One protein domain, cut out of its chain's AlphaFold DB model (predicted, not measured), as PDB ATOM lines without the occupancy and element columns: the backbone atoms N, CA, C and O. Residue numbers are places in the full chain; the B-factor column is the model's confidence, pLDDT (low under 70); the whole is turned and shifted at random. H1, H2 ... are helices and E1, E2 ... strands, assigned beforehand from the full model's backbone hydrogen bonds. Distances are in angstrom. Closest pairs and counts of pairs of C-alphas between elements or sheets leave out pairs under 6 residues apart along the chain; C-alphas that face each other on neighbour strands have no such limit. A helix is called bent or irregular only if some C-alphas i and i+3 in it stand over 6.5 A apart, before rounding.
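This is residues 469 to 583 of the 626 residues of an uncharacterized protein of Deinococcus reticulitermitis (UniProt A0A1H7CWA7). Helix H4 lies in the middle, over one face of a small twisted sheet of four strands, with helix H6 beside it on the side away from that sheet. The short helices H1 and H2 lie at the end far from the sheet, and the strand pairs E1 with E8 and E3 with E7, together with H3 and H5, make a further side of the body. The printed part has 115 residues with six named helices and eight named strands, in the order H1 H2 E1 H3 E2 E3 E4 E5 E6 H4 E7 H5 E8 H6. The main sheet runs E2 E6 E5 E4, all antiparallel, and the class is mixed, helices and strands. The whole is compact, with a radius of gyration of the C-alphas of 13.6 A and spans of 42 by 29 by 23 A.

Start at H1, residues 469 to 472, and H2, residues 476 to 484; they only just touch, with 3 pairs of C-alphas within 8 A, and only at the corner, closest at Lys 470 and Ser 477, 5.3 A. Next, E1, residues 491 to 493, is antiparallel to E8, residues 565 to 567; look at N 492 and O 566, 3.0 A. H3, residues 494 to 497, only grazes the main sheet and touches H5, residues 558 to 563; their closest C-alphas, Ser 495 and Ser 562, are 5.0 A apart. The edge strand E2, residues 499 to 501, is antiparallel to E6, residues 534 to 539, with N 499 and O 537 at 2.8 A. E3, residues 506 to 508, is antiparallel to E7, residues 555 to 557, with N 507 and O 556 at 2.8 A. E4, residues 512 to 514, E5, residues 526 to 531, and E6 form a meander, each strand the antiparallel neighbour of the one before; in its two hairpins find N 513 and O 530, 3.0 A, and N 527 and O 538, 2.8 A. H4, residues 540 to 553, is on this sheet, making two layers, a helix on one face of a sheet; its height over the sheet is 9.4 A, and it runs along the strands over E5, at 2 degrees on the local plane. H6, residues 570 to 583, touches H4, closest at the C-alphas of Glu 541 and Arg 570, 6.1 A, and runs the same way at a shallow tilt of 33 degrees, only just short of steep. Every O i to N i+4 pair is within hydrogen-bond range in H2, H4 and H5, and 8 of 10 are in H6; H1 and H3 are too short for such a pair.

Find C-alpha 469 at (1.731, 28.210, 84.090), where H1 begins. E5 is 16.3 A long and E6 17.2 A. From C-alpha 540 at (10.085, 3.725, 77.830), H4 runs 20.1 A. H6 runs 21.1 A to C-alpha 583 at (6.540, 22.067, 90.164); it is only just irregular, with C-alphas 571 and 574 6.6 A apart.

The two C-alphas farthest apart are those of Ala 484 and Val 520, 42.9 A. The printed part has no cut, and its one long link is E4 to E5, 11 residues. Look there for low confidence: residues 515 to 524 are under 70, while the mean pLDDT of the printed part is 86.9.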
ATOM      1  N   ALA A 469       1.429  27.910  85.489       94.31
ATOM      2  CA  ALA A 469       1.731  28.210  84.090       94.31
ATOM      3  C   ALA A 469       2.923  27.395  83.552       94.31
ATOM      4  O   ALA A 469       2.907  26.969  82.394       94.31
ATOM      5  N   LYS A 470       3.945  27.126  84.381       95.88
ATOM      6  CA  LYS A 470       5.046  26.216  84.013       95.88
ATOM      7  C   LYS A 470       4.556  24.791  83.807       95.88
ATOM      8  O   LYS A 470       4.988  24.146  82.854       95.88
ATOM      9  N   VAL A 471       3.671  24.294  84.672       96.50
ATOM     10  CA  VAL A 471       3.057  22.976  84.490       96.50
ATOM     11  C   VAL A 471       2.267  22.966  83.182       96.50
ATOM     12  O   VAL A 471       2.611  22.184  82.306       96.50
ATOM     13  N   ASP A 472       1.328  23.888  82.979       93.50
ATOM     14  CA  ASP A 472       0.483  23.958  81.776       93.50
ATOM     15  C   ASP A 472       1.285  24.089  80.462       93.50
ATOM     16  O   ASP A 472       0.869  23.598  79.405       93.50
ATOM     17  N   GLY A 473       2.451  24.744  80.523       92.62
ATOM     18  CA  GLY A 473       3.389  24.917  79.411       92.62
ATOM     19  C   GLY A 473       4.350  23.743  79.168       92.62
ATOM     20  O   GLY A 473       5.177  23.815  78.257       92.62
ATOM     21  N   PHE A 474       4.284  22.671  79.959       95.44
ATOM     22  CA  PHE A 474       5.178  21.519  79.830       95.44
ATOM     23  C   PHE A 474       4.991  20.799  78.471       95.44
ATOM     24  O   PHE A 474       3.852  20.570  78.056       95.44
ATOM     25  N   PRO A 475       6.073  20.416  77.754       94.12
ATOM     26  CA  PRO A 475       7.477  20.414  78.175       94.12
ATOM     27  C   PRO A 475       8.270  21.677  77.800       94.12
ATOM     28  O   PRO A 475       9.436  21.779  78.177       94.12
ATOM     29  N   GLU A 476       7.679  22.639  77.084       93.00
ATOM     30  CA  GLU A 476       8.410  23.826  76.613       93.00
ATOM     31  C   GLU A 476       8.880  24.708  77.772       93.00
ATOM     32  O   GLU A 476      10.009  25.185  77.758       93.00
ATOM     33  N   SER A 477       8.091  24.825  78.838       95.06
ATOM     34  CA  SER A 477       8.522  25.491  80.075       95.06
ATOM     35  C   SER A 477       9.819  24.900  80.654       95.06
ATOM     36  O   SER A 477      10.680  25.627  81.148       95.06
ATOM     37  N   ALA A 478      10.013  23.580  80.547       95.38
ATOM     38  CA  ALA A 478      11.240  22.917  80.989       95.38
ATOM     39  C   ALA A 478      12.401  23.171  80.015       95.38
ATOM     40  O   ALA A 478      13.546  23.319  80.451       95.38
ATOM     41  N   ASN A 479      12.113  23.264  78.710       94.69
ATOM     42  CA  ASN A 479      13.085  23.704  77.706       94.69
ATOM     43  C   ASN A 479      13.575  25.126  78.022       94.69
ATOM     44  O   ASN A 479      14.778  25.380  78.015       94.69
ATOM     45  N   GLU A 480      12.671  26.048  78.347       93.44
ATOM     46  CA  GLU A 480      13.004  27.434  78.682       93.44
ATOM     47  C   GLU A 480      13.892  27.540  79.929       93.44
ATOM     48  O   GLU A 480      14.931  28.204  79.876       93.44
ATOM     49  N   GLU A 481      13.561  26.839  81.019       93.62
ATOM     50  CA  GLU A 481      14.400  26.826  82.227       93.62
ATOM     51  C   GLU A 481      15.800  26.264  81.948       93.62
ATOM     52  O   GLU A 481      16.813  26.823  82.383       93.62
ATOM     53  N   ARG A 482      15.888  25.179  81.172       94.25
ATOM     54  CA  ARG A 482      17.173  24.578  80.790       94.25
ATOM     55  C   ARG A 482      17.982  25.486  79.876       94.25
ATOM     56  O   ARG A 482      19.196  25.580  80.051       94.25
ATOM     57  N   ARG A 483      17.330  26.190  78.950       94.81
ATOM     58  CA  ARG A 483      17.951  27.205  78.086       94.81
ATOM     59  C   ARG A 483      18.544  28.335  78.917       94.81
ATOM     60  O   ARG A 483      19.716  28.654  78.737       94.81
ATOM     61  N   ALA A 484      17.780  28.876  79.864       93.44
ATOM     62  CA  ALA A 484      18.248  29.920  80.773       93.44
ATOM     63  C   ALA A 484      19.427  29.453  81.646       93.44
ATOM     64  O   ALA A 484      20.347  30.223  81.910       93.44
ATOM     65  N   ALA A 485      19.444  28.178  82.043       93.38
ATOM     66  CA  ALA A 485      20.541  27.579  82.800       93.38
ATOM     67  C   ALA A 485      21.771  27.191  81.949       93.38
ATOM     68  O   ALA A 485      22.739  26.671  82.507       93.38
ATOM     69  N   GLY A 486      21.740  27.381  80.622       93.31
ATOM     70  CA  GLY A 486      22.803  26.934  79.709       93.31
ATOM     71  C   GLY A 486      22.930  25.407  79.603       93.31
ATOM     72  O   GLY A 486      24.009  24.895  79.325       93.31
ATOM     73  N   LYS A 487      21.843  24.676  79.876       92.94
ATOM     74  CA  LYS A 487      21.764  23.204  79.957       92.94
ATOM     75  C   LYS A 487      20.660  22.625  79.061       92.94
ATOM     76  O   LYS A 487      20.092  21.582  79.386       92.94
ATOM     77  N   LEU A 488      20.289  23.328  77.989       94.31
ATOM     78  CA  LEU A 488      19.307  22.834  77.020       94.31
ATOM     79  C   LEU A 488      19.922  21.664  76.239       94.31
ATOM     80  O   LEU A 488      20.956  21.879  75.605       94.31
ATOM     81  N   PRO A 489      19.345  20.452  76.295       93.62
ATOM     82  CA  PRO A 489      19.802  19.355  75.452       93.62
ATOM     83  C   PRO A 489      19.393  19.571  73.992       93.62
ATOM     84  O   PRO A 489      18.551  20.420  73.696       93.62
ATOM     85  N   ASP A 490      19.943  18.755  73.095       95.38
ATOM     86  CA  ASP A 490      19.449  18.667  71.722       95.38
ATOM     87  C   ASP A 490      17.986  18.194  71.727       95.38
ATOM     88  O   ASP A 490      17.613  17.256  72.449       95.38
ATOM     89  N   LEU A 491      17.148  18.897  70.964       95.94
ATOM     90  CA  LEU A 491      15.705  18.685  70.904       95.94
ATOM     91  C   LEU A 491      15.294  18.269  69.494       95.94
ATOM     92  O   LEU A 491      15.602  18.972  68.533       95.94
ATOM     93  N   ALA A 492      14.466  17.230  69.405       93.38
ATOM     94  CA  ALA A 492      13.842  16.793  68.164       93.38
ATOM     95  C   ALA A 492      12.309  16.893  68.245       93.38
ATOM     96  O   ALA A 492      11.733  16.838  69.342       93.38
ATOM     97  N   PRO A 493      11.617  17.055  67.100       94.50
ATOM     98  CA  PRO A 493      10.177  16.849  67.027       94.50
ATOM     99  C   PRO A 493       9.799  15.450  67.526       94.50
ATOM    100  O   PRO A 493      10.487  14.466  67.239       94.50
ATOM    101  N   LEU A 494       8.660  15.330  68.212       92.19
ATOM    102  CA  LEU A 494       8.168  14.044  68.708       92.19
ATOM    103  C   LEU A 494       8.028  13.006  67.581       92.19
ATOM    104  O   LEU A 494       8.299  11.823  67.785       92.19
ATOM    105  N   SER A 495       7.636  13.451  66.388       91.00
ATOM    106  CA  SER A 495       7.513  12.613  65.190       91.00
ATOM    107  C   SER A 495       8.831  11.991  64.700       91.00
ATOM    108  O   SER A 495       8.785  10.983  63.999       91.00
ATOM    109  N   GLU A 496       9.991  12.535  65.081       91.44
ATOM    110  CA  GLU A 496      11.305  11.978  64.728       91.44
ATOM    111  C   GLU A 496      11.792  10.945  65.752       91.44
ATOM    112  O   GLU A 496      12.452   9.966  65.397       91.44
ATOM    113  N   VAL A 497      11.429  11.118  67.027       88.00
ATOM    114  CA  VAL A 497      11.817  10.201  68.116       88.00
ATOM    115  C   VAL A 497      10.812   9.063  68.342       88.00
ATOM    116  O   VAL A 497      11.095   8.125  69.096       88.00
ATOM    117  N   ALA A 498       9.644   9.118  67.696       87.69
ATOM    118  CA  ALA A 498       8.563   8.154  67.856       87.69
ATOM    119  C   ALA A 498       7.991   7.664  66.519       87.69
ATOM    120  O   ALA A 498       7.992   8.361  65.510       87.69
ATOM    121  N   ARG A 499       7.431   6.450  66.518       85.50
ATOM    122  CA  ARG A 499       6.659   5.905  65.390       85.50
ATOM    123  C   ARG A 499       5.171   6.109  65.642       85.50
ATOM    124  O   ARG A 499       4.631   5.550  66.596       85.50
ATOM    125  N   LEU A 500       4.525   6.900  64.788       84.69
ATOM    126  CA  LEU A 500       3.107   7.254  64.884       84.69
ATOM    127  C   LEU A 500       2.269   6.363  63.955       84.69
ATOM    128  O   LEU A 500       2.577   6.234  62.770       84.69
ATOM    129  N   HIS A 501       1.186   5.781  64.469       86.00
ATOM    130  CA  HIS A 501       0.294   4.904  63.710       86.00
ATOM    131  C   HIS A 501      -1.173   5.297  63.906       86.00
ATOM    132  O   HIS A 501      -1.707   5.181  65.005       86.00
ATOM    133  N   ASN A 502      -1.837   5.711  62.819       86.44
ATOM    134  CA  ASN A 502      -3.288   5.948  62.753       86.44
ATOM    135  C   ASN A 502      -3.847   6.865  63.868       86.44
ATOM    136  O   ASN A 502      -4.924   6.618  64.410       86.44
ATOM    137  N   LEU A 503      -3.095   7.905  64.246       86.06
ATOM    138  CA  LEU A 503      -3.507   8.844  65.291       86.06
ATOM    139  C   LEU A 503      -4.661   9.739  64.820       86.06
ATOM    140  O   LEU A 503      -4.695  10.201  63.679       86.06
ATOM    141  N   ALA A 504      -5.607   9.995  65.725       84.00
ATOM    142  CA  ALA A 504      -6.717  10.906  65.474       84.00
ATOM    143  C   ALA A 504      -6.234  12.362  65.350       84.00
ATOM    144  O   ALA A 504      -5.226  12.745  65.936       84.00
ATOM    145  N   GLN A 505      -7.004  13.195  64.640       86.44
ATOM    146  CA  GLN A 505      -6.707  14.629  64.480       86.44
ATOM    147  C   GLN A 505      -6.710  15.394  65.809       86.44
ATOM    148  O   GLN A 505      -5.956  16.350  65.970       86.44
ATOM    149  N   ASN A 506      -7.541  14.956  66.757       86.38
ATOM    150  CA  ASN A 506      -7.600  15.484  68.113       86.38
ATOM    151  C   ASN A 506      -7.300  14.353  69.093       86.38
ATOM    152  O   ASN A 506      -7.997  13.334  69.106       86.38
ATOM    153  N   LEU A 507      -6.268  14.556  69.898       83.75
ATOM    154  CA  LEU A 507      -5.793  13.642  70.923       83.75
ATOM    155  C   LEU A 507      -6.300  14.112  72.287       83.75
ATOM    156  O   LEU A 507      -6.458  15.310  72.517       83.75
ATOM    157  N   ASP A 508      -6.584  13.161  73.171       78.31
ATOM    158  CA  ASP A 508      -7.133  13.405  74.504       78.31
ATOM    159  C   ASP A 508      -6.393  12.522  75.515       78.31
ATOM    160  O   ASP A 508      -6.395  11.295  75.371       78.31
ATOM    161  N   GLY A 509      -5.770  13.139  76.521       73.50
ATOM    162  CA  GLY A 509      -5.045  12.447  77.587       73.50
ATOM    163  C   GLY A 509      -5.908  11.463  78.383       73.50
ATOM    164  O   GLY A 509      -5.393  10.462  78.865       73.50
ATOM    165  N   SER A 510      -7.233  11.653  78.435       76.81
ATOM    166  CA  SER A 510      -8.151  10.722  79.117       76.81
ATOM    167  C   SER A 510      -8.330   9.371  78.410       76.81
ATOM    168  O   SER A 510      -8.846   8.431  79.011       76.81
ATOM    169  N   LYS A 511      -7.921   9.254  77.140       78.38
ATOM    170  CA  LYS A 511      -8.002   8.016  76.335       78.38
ATOM    171  C   LYS A 511      -6.646   7.337  76.153       78.38
ATOM    172  O   LYS A 511      -6.480   6.524  75.241       78.38
ATOM    173  N   LEU A 512      -5.671   7.740  76.958       78.50
ATOM    174  CA  LEU A 512      -4.339   7.176  76.952       78.50
ATOM    175  C   LEU A 512      -4.352   5.822  77.666       78.50
ATOM    176  O   LEU A 512      -4.632   5.743  78.859       78.50
ATOM    177  N   GLU A 513      -4.001   4.763  76.944       79.62
ATOM    178  CA  GLU A 513      -3.830   3.424  77.508       79.62
ATOM    179  C   GLU A 513      -2.409   2.929  77.240       79.62
ATOM    180  O   GLU A 513      -1.927   2.965  76.105       79.62
ATOM    181  N   ASP A 514      -1.731   2.443  78.276       70.50
ATOM    182  CA  ASP A 514      -0.443   1.776  78.101       70.50
ATOM    183  C   ASP A 514      -0.682   0.343  77.610       70.50
ATOM    184  O   ASP A 514      -1.372  -0.450  78.258       70.50
ATOM    185  N   ALA A 515      -0.135   0.000  76.444       65.56
ATOM    186  CA  ALA A 515      -0.172  -1.369  75.957       65.56
ATOM    187  C   ALA A 515       0.906  -2.182  76.693       65.56
ATOM    188  O   ALA A 515       2.031  -2.320  76.211       65.56
ATOM    189  N   GLY A 516       0.551  -2.707  77.868       52.84
ATOM    190  CA  GLY A 516       1.411  -3.582  78.664       52.84
ATOM    191  C   GLY A 516       1.890  -4.814  77.881       52.84
ATOM    192  O   GLY A 516       1.081  -5.546  77.323       52.84
ATOM    193  N   GLU A 517       3.216  -4.974  77.863       46.44
ATOM    194  CA  GLU A 517       4.074  -6.074  77.385       46.44
ATOM    195  C   GLU A 517       3.693  -6.860  76.107       46.44
ATOM    196  O   GLU A 517       2.757  -7.651  76.054       46.44
ATOM    197  N   ALA A 518       4.595  -6.733  75.120       46.12
ATOM    198  CA  ALA A 518       4.819  -7.603  73.964       46.12
ATOM    199  C   ALA A 518       3.718  -7.624  72.890       46.12
ATOM    200  O   ALA A 518       3.099  -8.647  72.597       46.12
ATOM    201  N   LEU A 519       3.599  -6.508  72.166       49.53
ATOM    202  CA  LEU A 519       3.162  -6.571  70.770       49.53
ATOM    203  C   LEU A 519       4.283  -7.198  69.923       49.53
ATOM    204  O   LEU A 519       5.450  -6.808  70.024       49.53
ATOM    205  N   VAL A 520       3.929  -8.169  69.078       43.03
ATOM    206  CA  VAL A 520       4.850  -8.833  68.139       43.03
ATOM    207  C   VAL A 520       5.589  -7.770  67.311       43.03
ATOM    208  O   VAL A 520       4.967  -7.049  66.535       43.03
ATOM    209  N   GLY A 521       6.913  -7.657  67.495       54.53
ATOM    210  CA  GLY A 521       7.773  -6.689  66.793       54.53
ATOM    211  C   GLY A 521       8.373  -5.555  67.643       54.53
ATOM    212  O   GLY A 521       9.113  -4.738  67.095       54.53
ATOM    213  N   GLN A 522       8.104  -5.486  68.954       58.34
ATOM    214  CA  GLN A 522       8.739  -4.504  69.851       58.34
ATOM    215  C   GLN A 522      10.218  -4.830  70.134       58.34
ATOM    216  O   GLN A 522      10.566  -5.951  70.503       58.34
ATOM    217  N   LEU A 523      11.092  -3.823  70.006       60.03
ATOM    218  CA  LEU A 523      12.493  -3.911  70.431       60.03
ATOM    219  C   LEU A 523      12.606  -3.714  71.959       60.03
ATOM    220  O   LEU A 523      11.838  -2.932  72.528       60.03
ATOM    221  N   PRO A 524      13.582  -4.348  72.640       65.56
ATOM    222  CA  PRO A 524      13.822  -4.130  74.067       65.56
ATOM    223  C   PRO A 524      13.982  -2.639  74.412       65.56
ATOM    224  O   PRO A 524      14.738  -1.916  73.762       65.56
ATOM    225  N   GLY A 525      13.273  -2.170  75.445       74.88
ATOM    226  CA  GLY A 525      13.324  -0.771  75.900       74.88
ATOM    227  C   GLY A 525      12.387   0.198  75.167       74.88
ATOM    228  O   GLY A 525      12.492   1.407  75.376       74.88
ATOM    229  N   GLN A 526      11.476  -0.307  74.328       82.19
ATOM    230  CA  GLN A 526      10.366   0.469  73.770       82.19
ATOM    231  C   GLN A 526       9.074   0.280  74.578       82.19
ATOM    232  O   GLN A 526       8.879  -0.747  75.225       82.19
ATOM    233  N   ALA A 527       8.205   1.282  74.524       85.19
ATOM    234  CA  ALA A 527       6.841   1.275  75.039       85.19
ATOM    235  C   ALA A 527       5.883   1.733  73.933       85.19
ATOM    236  O   ALA A 527       6.290   2.381  72.962       85.19
ATOM    237  N   THR A 528       4.610   1.354  74.032       86.81
ATOM    238  CA  THR A 528       3.579   1.758  73.073       86.81
ATOM    239  C   THR A 528       2.377   2.303  73.814       86.81
ATOM    240  O   THR A 528       1.740   1.587  74.578       86.81
ATOM    241  N   LEU A 529       2.061   3.564  73.548       87.25
ATOM    242  CA  LEU A 529       0.891   4.224  74.101       87.25
ATOM    243  C   LEU A 529      -0.229   4.175  73.066       87.25
ATOM    244  O   LEU A 529      -0.049   4.609  71.924       87.25
ATOM    245  N   LYS A 530      -1.383   3.639  73.453       86.56
ATOM    246  CA  LYS A 530      -2.606   3.693  72.656       86.56
ATOM    247  C   LYS A 530      -3.326   5.007  72.920       86.56
ATOM    248  O   LYS A 530      -3.465   5.441  74.060       86.56
ATOM    249  N   LEU A 531      -3.786   5.626  71.839       85.62
ATOM    250  CA  LEU A 531      -4.496   6.899  71.827       85.62
ATOM    251  C   LEU A 531      -5.761   6.719  70.982       85.62
ATOM    252  O   LEU A 531      -5.782   6.983  69.776       85.62
ATOM    253  N   GLY A 532      -6.814   6.189  71.610       82.50
ATOM    254  CA  GLY A 532      -8.016   5.740  70.903       82.50
ATOM    255  C   GLY A 532      -7.706   4.611  69.911       82.50
ATOM    256  O   GLY A 532      -7.210   3.560  70.297       82.50
ATOM    257  N   ASN A 533      -7.986   4.835  68.622       82.31
ATOM    258  CA  ASN A 533      -7.730   3.853  67.554       82.31
ATOM    259  C   ASN A 533      -6.302   3.922  66.975       82.31
ATOM    260  O   ASN A 533      -5.981   3.170  66.050       82.31
ATOM    261  N   GLY A 534      -5.474   4.846  67.468       86.12
ATOM    262  CA  GLY A 534      -4.084   5.010  67.056       86.12
ATOM    263  C   GLY A 534      -3.097   4.595  68.143       86.12
ATOM    264  O   GLY A 534      -3.473   4.333  69.286       86.12
ATOM    265  N   ALA A 535      -1.817   4.548  67.786       88.00
ATOM    266  CA  ALA A 535      -0.734   4.216  68.702       88.00
ATOM    267  C   ALA A 535       0.530   5.031  68.410       88.00
ATOM    268  O   ALA A 535       0.797   5.413  67.268       88.00
ATOM    269  N   ILE A 536       1.323   5.256  69.453       88.56
ATOM    270  CA  ILE A 536       2.669   5.820  69.369       88.56
ATOM    271  C   ILE A 536       3.657   4.862  70.031       88.56
ATOM    272  O   ILE A 536       3.451   4.431  71.164       88.56
ATOM    273  N   THR A 537       4.738   4.529  69.328       88.75
ATOM    274  CA  THR A 537       5.812   3.665  69.838       88.75
ATOM    275  C   THR A 537       7.107   4.458  69.967       88.75
ATOM    276  O   THR A 537       7.574   5.059  69.000       88.75
ATOM    277  N   LEU A 538       7.702   4.441  71.158       90.94
ATOM    278  CA  LEU A 538       8.892   5.211  71.528       90.94
ATOM    279  C   LEU A 538       9.676   4.495  72.639       90.94
ATOM    280  O   LEU A 538       9.319   3.379  73.012       90.94
ATOM    281  N   SER A 539      10.773   5.068  73.147       89.19
ATOM    282  CA  SER A 539      11.455   4.472  74.313       89.19
ATOM    283  C   SER A 539      10.580   4.551  75.564       89.19
ATOM    284  O   SER A 539       9.705   5.411  75.640       89.19
ATOM    285  N   LYS A 540      10.825   3.688  76.556       88.44
ATOM    286  CA  LYS A 540      10.085   3.725  77.830       88.44
ATOM    287  C   LYS A 540      10.116   5.114  78.481       88.44
ATOM    288  O   LYS A 540       9.073   5.633  78.855       88.44
ATOM    289  N   GLU A 541      11.282   5.752  78.515       91.06
ATOM    290  CA  GLU A 541      11.467   7.079  79.113       91.06
ATOM    291  C   GLU A 541      10.666   8.147  78.359       91.06
ATOM    292  O   GLU A 541       9.924   8.922  78.959       91.06
ATOM    293  N   HIS A 542      10.749   8.169  77.025       92.19
ATOM    294  CA  HIS A 542       9.968   9.125  76.241       92.19
ATOM    295  C   HIS A 542       8.464   8.851  76.332       92.19
ATOM    296  O   HIS A 542       7.683   9.795  76.275       92.19
ATOM    297  N   ALA A 543       8.041   7.595  76.493       90.56
ATOM    298  CA  ALA A 543       6.633   7.266  76.698       90.56
ATOM    299  C   ALA A 543       6.111   7.876  78.003       90.56
ATOM    300  O   ALA A 543       5.030   8.460  78.014       90.56
ATOM    301  N   GLU A 544       6.900   7.829  79.078       90.88
ATOM    302  CA  GLU A 544       6.564   8.505  80.333       90.88
ATOM    303  C   GLU A 544       6.488  10.027  80.166       90.88
ATOM    304  O   GLU A 544       5.555  10.647  80.680       90.88
ATOM    305  N   LEU A 545       7.411  10.625  79.404       93.44
ATOM    306  CA  LEU A 545       7.377  12.054  79.077       93.44
ATOM    307  C   LEU A 545       6.111  12.433  78.311       93.44
ATOM    308  O   LEU A 545       5.411  13.361  78.703       93.44
ATOM    309  N   VAL A 546       5.798  11.706  77.240       91.69
ATOM    310  CA  VAL A 546       4.618  11.950  76.402       91.69
ATOM    311  C   VAL A 546       3.332  11.776  77.202       91.69
ATOM    312  O   VAL A 546       2.437  12.612  77.089       91.69
ATOM    313  N   ARG A 547       3.254  10.744  78.052       90.19
ATOM    314  CA  ARG A 547       2.144  10.578  78.995       90.19
ATOM    315  C   ARG A 547       2.008  11.804  79.889       90.19
ATOM    316  O   ARG A 547       0.935  12.384  79.947       90.19
ATOM    317  N   ALA A 548       3.098  12.242  80.514       92.31
ATOM    318  CA  ALA A 548       3.076  13.402  81.398       92.31
ATOM    319  C   ALA A 548       2.636  14.693  80.680       92.31
ATOM    320  O   ALA A 548       1.902  15.488  81.262       92.31
ATOM    321  N   VAL A 549       3.039  14.893  79.418       92.69
ATOM    322  CA  VAL A 549       2.565  16.018  78.594       92.69
ATOM    323  C   VAL A 549       1.059  15.924  78.349       92.69
ATOM    324  O   VAL A 549       0.353  16.914  78.526       92.69
ATOM    325  N   LEU A 550       0.550  14.751  77.966       89.69
ATOM    326  CA  LEU A 550      -0.876  14.553  77.698       89.69
ATOM    327  C   LEU A 550      -1.738  14.666  78.962       89.69
ATOM    328  O   LEU A 550      -2.809  15.265  78.902       89.69
ATOM    329  N   ASP A 551      -1.260  14.162  80.100       89.81
ATOM    330  CA  ASP A 551      -1.939  14.274  81.397       89.81
ATOM    331  C   ASP A 551      -2.122  15.738  81.813       89.81
ATOM    332  O   ASP A 551      -3.121  16.100  82.430       89.81
ATOM    333  N   VAL A 552      -1.143  16.583  81.485       91.44
ATOM    334  CA  VAL A 552      -1.146  18.006  81.831       91.44
ATOM    335  C   VAL A 552      -1.947  18.831  80.826       91.44
ATOM    336  O   VAL A 552      -2.809  19.613  81.218       91.44
ATOM    337  N   ARG A 553      -1.688  18.669  79.524       87.94
ATOM    338  CA  ARG A 553      -2.311  19.503  78.481       87.94
ATOM    339  C   ARG A 553      -3.723  19.044  78.116       87.94
ATOM    340  O   ARG A 553      -4.476  19.794  77.496       87.94
ATOM    341  N   GLY A 554      -4.101  17.822  78.491       86.00
ATOM    342  CA  GLY A 554      -5.404  17.237  78.209       86.00
ATOM    343  C   GLY A 554      -5.606  16.993  76.714       86.00
ATOM    344  O   GLY A 554      -5.262  15.930  76.200       86.00
ATOM    345  N   LYS A 555      -6.194  17.966  76.008       86.44
ATOM    346  CA  LYS A 555      -6.497  17.858  74.572       86.44
ATOM    347  C   LYS A 555      -5.458  18.575  73.726       86.44
ATOM    348  O   LYS A 555      -5.124  19.723  73.994       86.44
ATOM    349  N   MET A 556      -5.015  17.920  72.660       89.31
ATOM    350  CA  MET A 556      -4.039  18.469  71.717       89.31
ATOM    351  C   MET A 556      -4.386  18.089  70.283       89.31
ATOM    352  O   MET A 556      -4.922  17.007  70.031       89.31
ATOM    353  N   THR A 557      -4.053  18.948  69.324       91.50
ATOM    354  CA  THR A 557      -4.132  18.573  67.906       91.50
ATOM    355  C   THR A 557      -2.971  17.654  67.527       91.50
ATOM    356  O   THR A 557      -1.898  17.697  68.132       91.50
ATOM    357  N   LEU A 558      -3.154  16.836  66.489       88.31
ATOM    358  CA  LEU A 558      -2.092  15.960  65.987       88.31
ATOM    359  C   LEU A 558      -0.851  16.747  65.540       88.31
ATOM    360  O   LEU A 558       0.265  16.274  65.734       88.31
ATOM    361  N   VAL A 559      -1.041  17.936  64.964       90.62
ATOM    362  CA  VAL A 559       0.060  18.806  64.523       90.62
ATOM    363  C   VAL A 559       0.859  19.298  65.725       90.62
ATOM    364  O   VAL A 559       2.067  19.085  65.769       90.62
ATOM    365  N   GLU A 560       0.194  19.879  66.728       90.44
ATOM    366  CA  GLU A 560       0.859  20.328  67.959       90.44
ATOM    367  C   GLU A 560       1.596  19.181  68.639       90.44
ATOM    368  O   GLU A 560       2.736  19.351  69.052       90.44
ATOM    369  N   PHE A 561       0.957  18.013  68.729       90.50
ATOM    370  CA  PHE A 561       1.531  16.828  69.350       90.50
ATOM    371  C   PHE A 561       2.763  16.313  68.598       90.50
ATOM    372  O   PHE A 561       3.775  16.009  69.218       90.50
ATOM    373  N   SER A 562       2.703  16.247  67.267       89.50
ATOM    374  CA  SER A 562       3.802  15.737  66.434       89.50
ATOM    375  C   SER A 562       5.012  16.676  66.409       89.50
ATOM    376  O   SER A 562       6.144  16.207  66.294       89.50
ATOM    377  N   GLU A 563       4.774  17.984  66.537       92.25
ATOM    378  CA  GLU A 563       5.807  19.025  66.554       92.25
ATOM    379  C   GLU A 563       6.364  19.326  67.951       92.25
ATOM    380  O   GLU A 563       7.311  20.114  68.067       92.25
ATOM    381  N   LEU A 564       5.832  18.696  69.008       91.75
ATOM    382  CA  LEU A 564       6.356  18.833  70.370       91.75
ATOM    383  C   LEU A 564       7.867  18.591  70.382       91.75
ATOM    384  O   LEU A 564       8.336  17.528  69.978       91.75
ATOM    385  N   ARG A 565       8.624  19.578  70.864       93.06
ATOM    386  CA  ARG A 565      10.078  19.484  70.991       93.06
ATOM    387  C   ARG A 565      10.434  18.797  72.301       93.06
ATOM    388  O   ARG A 565      10.177  19.329  73.382       93.06
ATOM    389  N   VAL A 566      11.021  17.613  72.186       93.69
ATOM    390  CA  VAL A 566      11.433  16.767  73.310       93.69
ATOM    391  C   VAL A 566      12.930  16.459  73.211       93.69
ATOM    392  O   VAL A 566      13.479  16.518  72.110       93.69
ATOM    393  N   PRO A 567      13.613  16.151  74.329       94.94
ATOM    394  CA  PRO A 567      15.022  15.771  74.291       94.94
ATOM    395  C   PRO A 567      15.258  14.580  73.370       94.94
ATOM    396  O   PRO A 567      14.514  13.611  73.433       94.94
ATOM    397  N   GLU A 568      16.316  14.608  72.564       93.06
ATOM    398  CA  GLU A 568      16.693  13.452  71.739       93.06
ATOM    399  C   GLU A 568      17.217  12.289  72.595       93.06
ATOM    400  O   GLU A 568      16.982  11.102  72.340       93.06
ATOM    401  N   SER A 569      17.959  12.637  73.648       91.62
ATOM    402  CA  SER A 569      18.598  11.678  74.540       91.62
ATOM    403  C   SER A 569      17.653  11.226  75.648       91.62
ATOM    404  O   SER A 569      17.231  12.008  76.500       91.62
ATOM    405  N   ARG A 570      17.451   9.906  75.744       89.62
ATOM    406  CA  ARG A 570      16.689   9.257  76.830       89.62
ATOM    407  C   ARG A 570      17.203   9.620  78.227       89.62
ATOM    408  O   ARG A 570      16.431   9.630  79.177       89.62
ATOM    409  N   ARG A 571      18.503   9.923  78.361       88.81
ATOM    410  CA  ARG A 571      19.130  10.273  79.650       88.81
ATOM    411  C   ARG A 571      18.625  11.604  80.208       88.81
ATOM    412  O   ARG A 571      18.609  11.777  81.420       88.81
ATOM    413  N   GLU A 572      18.199  12.514  79.336       93.31
ATOM    414  CA  GLU A 572      17.727  13.846  79.724       93.31
ATOM    415  C   GLU A 572      16.265  13.835  80.177       93.31
ATOM    416  O   GLU A 572      15.858  14.672  80.984       93.31
ATOM    417  N   VAL A 573      15.480  12.851  79.722       93.56
ATOM    418  CA  VAL A 573      14.035  12.762  79.974       93.56
ATOM    419  C   VAL A 573      13.702  12.730  81.467       93.56
ATOM    420  O   VAL A 573      12.798  13.440  81.909       93.56
ATOM    421  N   GLN A 574      14.471  11.992  82.274       93.44
ATOM    422  CA  GLN A 574      14.261  11.957  83.725       93.44
ATOM    423  C   GLN A 574      14.375  13.353  84.349       93.44
ATOM    424  O   GLN A 574      13.646  13.691  85.278       93.44
ATOM    425  N   GLY A 575      15.261  14.196  83.815       93.81
ATOM    426  CA  GLY A 575      15.406  15.572  84.256       93.81
ATOM    427  C   GLY A 575      14.160  16.423  83.998       93.81
ATOM    428  O   GLY A 575      13.889  17.325  84.783       93.81
ATOM    429  N   TYR A 576      13.397  16.145  82.938       96.12
ATOM    430  CA  TYR A 576      12.137  16.834  82.636       96.12
ATOM    431  C   TYR A 576      11.016  16.370  83.565       96.12
ATOM    432  O   TYR A 576      10.307  17.193  84.140       96.12
ATOM    433  N   LEU A 577      10.894  15.053  83.757       95.94
ATOM    434  CA  LEU A 577       9.915  14.468  84.676       95.94
ATOM    435  C   LEU A 577      10.147  14.934  86.121       95.94
ATOM    436  O   LEU A 577       9.189  15.239  86.830       95.94
ATOM    437  N   ASN A 578      11.410  15.066  86.536       95.81
ATOM    438  CA  ASN A 578      11.774  15.610  87.844       95.81
ATOM    439  C   ASN A 578      11.357  17.081  87.993       95.81
ATOM    440  O   ASN A 578      10.792  17.428  89.027       95.81
ATOM    441  N   SER A 579      11.592  17.933  86.984       96.31
ATOM    442  CA  SER A 579      11.124  19.330  86.997       96.31
ATOM    443  C   SER A 579       9.604  19.403  87.138       96.31
ATOM    444  O   SER A 579       9.104  20.090  88.026       96.31
ATOM    445  N   LEU A 580       8.865  18.622  86.343       97.44
ATOM    446  CA  LEU A 580       7.405  18.580  86.425       97.44
ATOM    447  C   LEU A 580       6.915  18.120  87.807       97.44
ATOM    448  O   LEU A 580       5.997  18.718  88.369       97.44
ATOM    449  N   ALA A 581       7.527  17.076  88.372       97.56
ATOM    450  CA  ALA A 581       7.188  16.583  89.705       97.56
ATOM    451  C   ALA A 581       7.472  17.631  90.794       97.56
ATOM    452  O   ALA A 581       6.655  17.814  91.696       97.56
ATOM    453  N   GLN A 582       8.595  18.350  90.695       97.94
ATOM    454  CA  GLN A 582       8.941  19.435  91.614       97.94
ATOM    455  C   GLN A 582       7.945  20.593  91.528       97.94
ATOM    456  O   GLN A 582       7.496  21.067  92.568       97.94
ATOM    457  N   TRP A 583       7.544  21.013  90.326       98.25
ATOM    458  CA  TRP A 583       6.540  22.067  90.164       98.25
ATOM    459  C   TRP A 583       5.176  21.651  90.719       98.25
ATOM    460  O   TRP A 583       4.584  22.402  91.487       98.25
TER     461      TRP A 583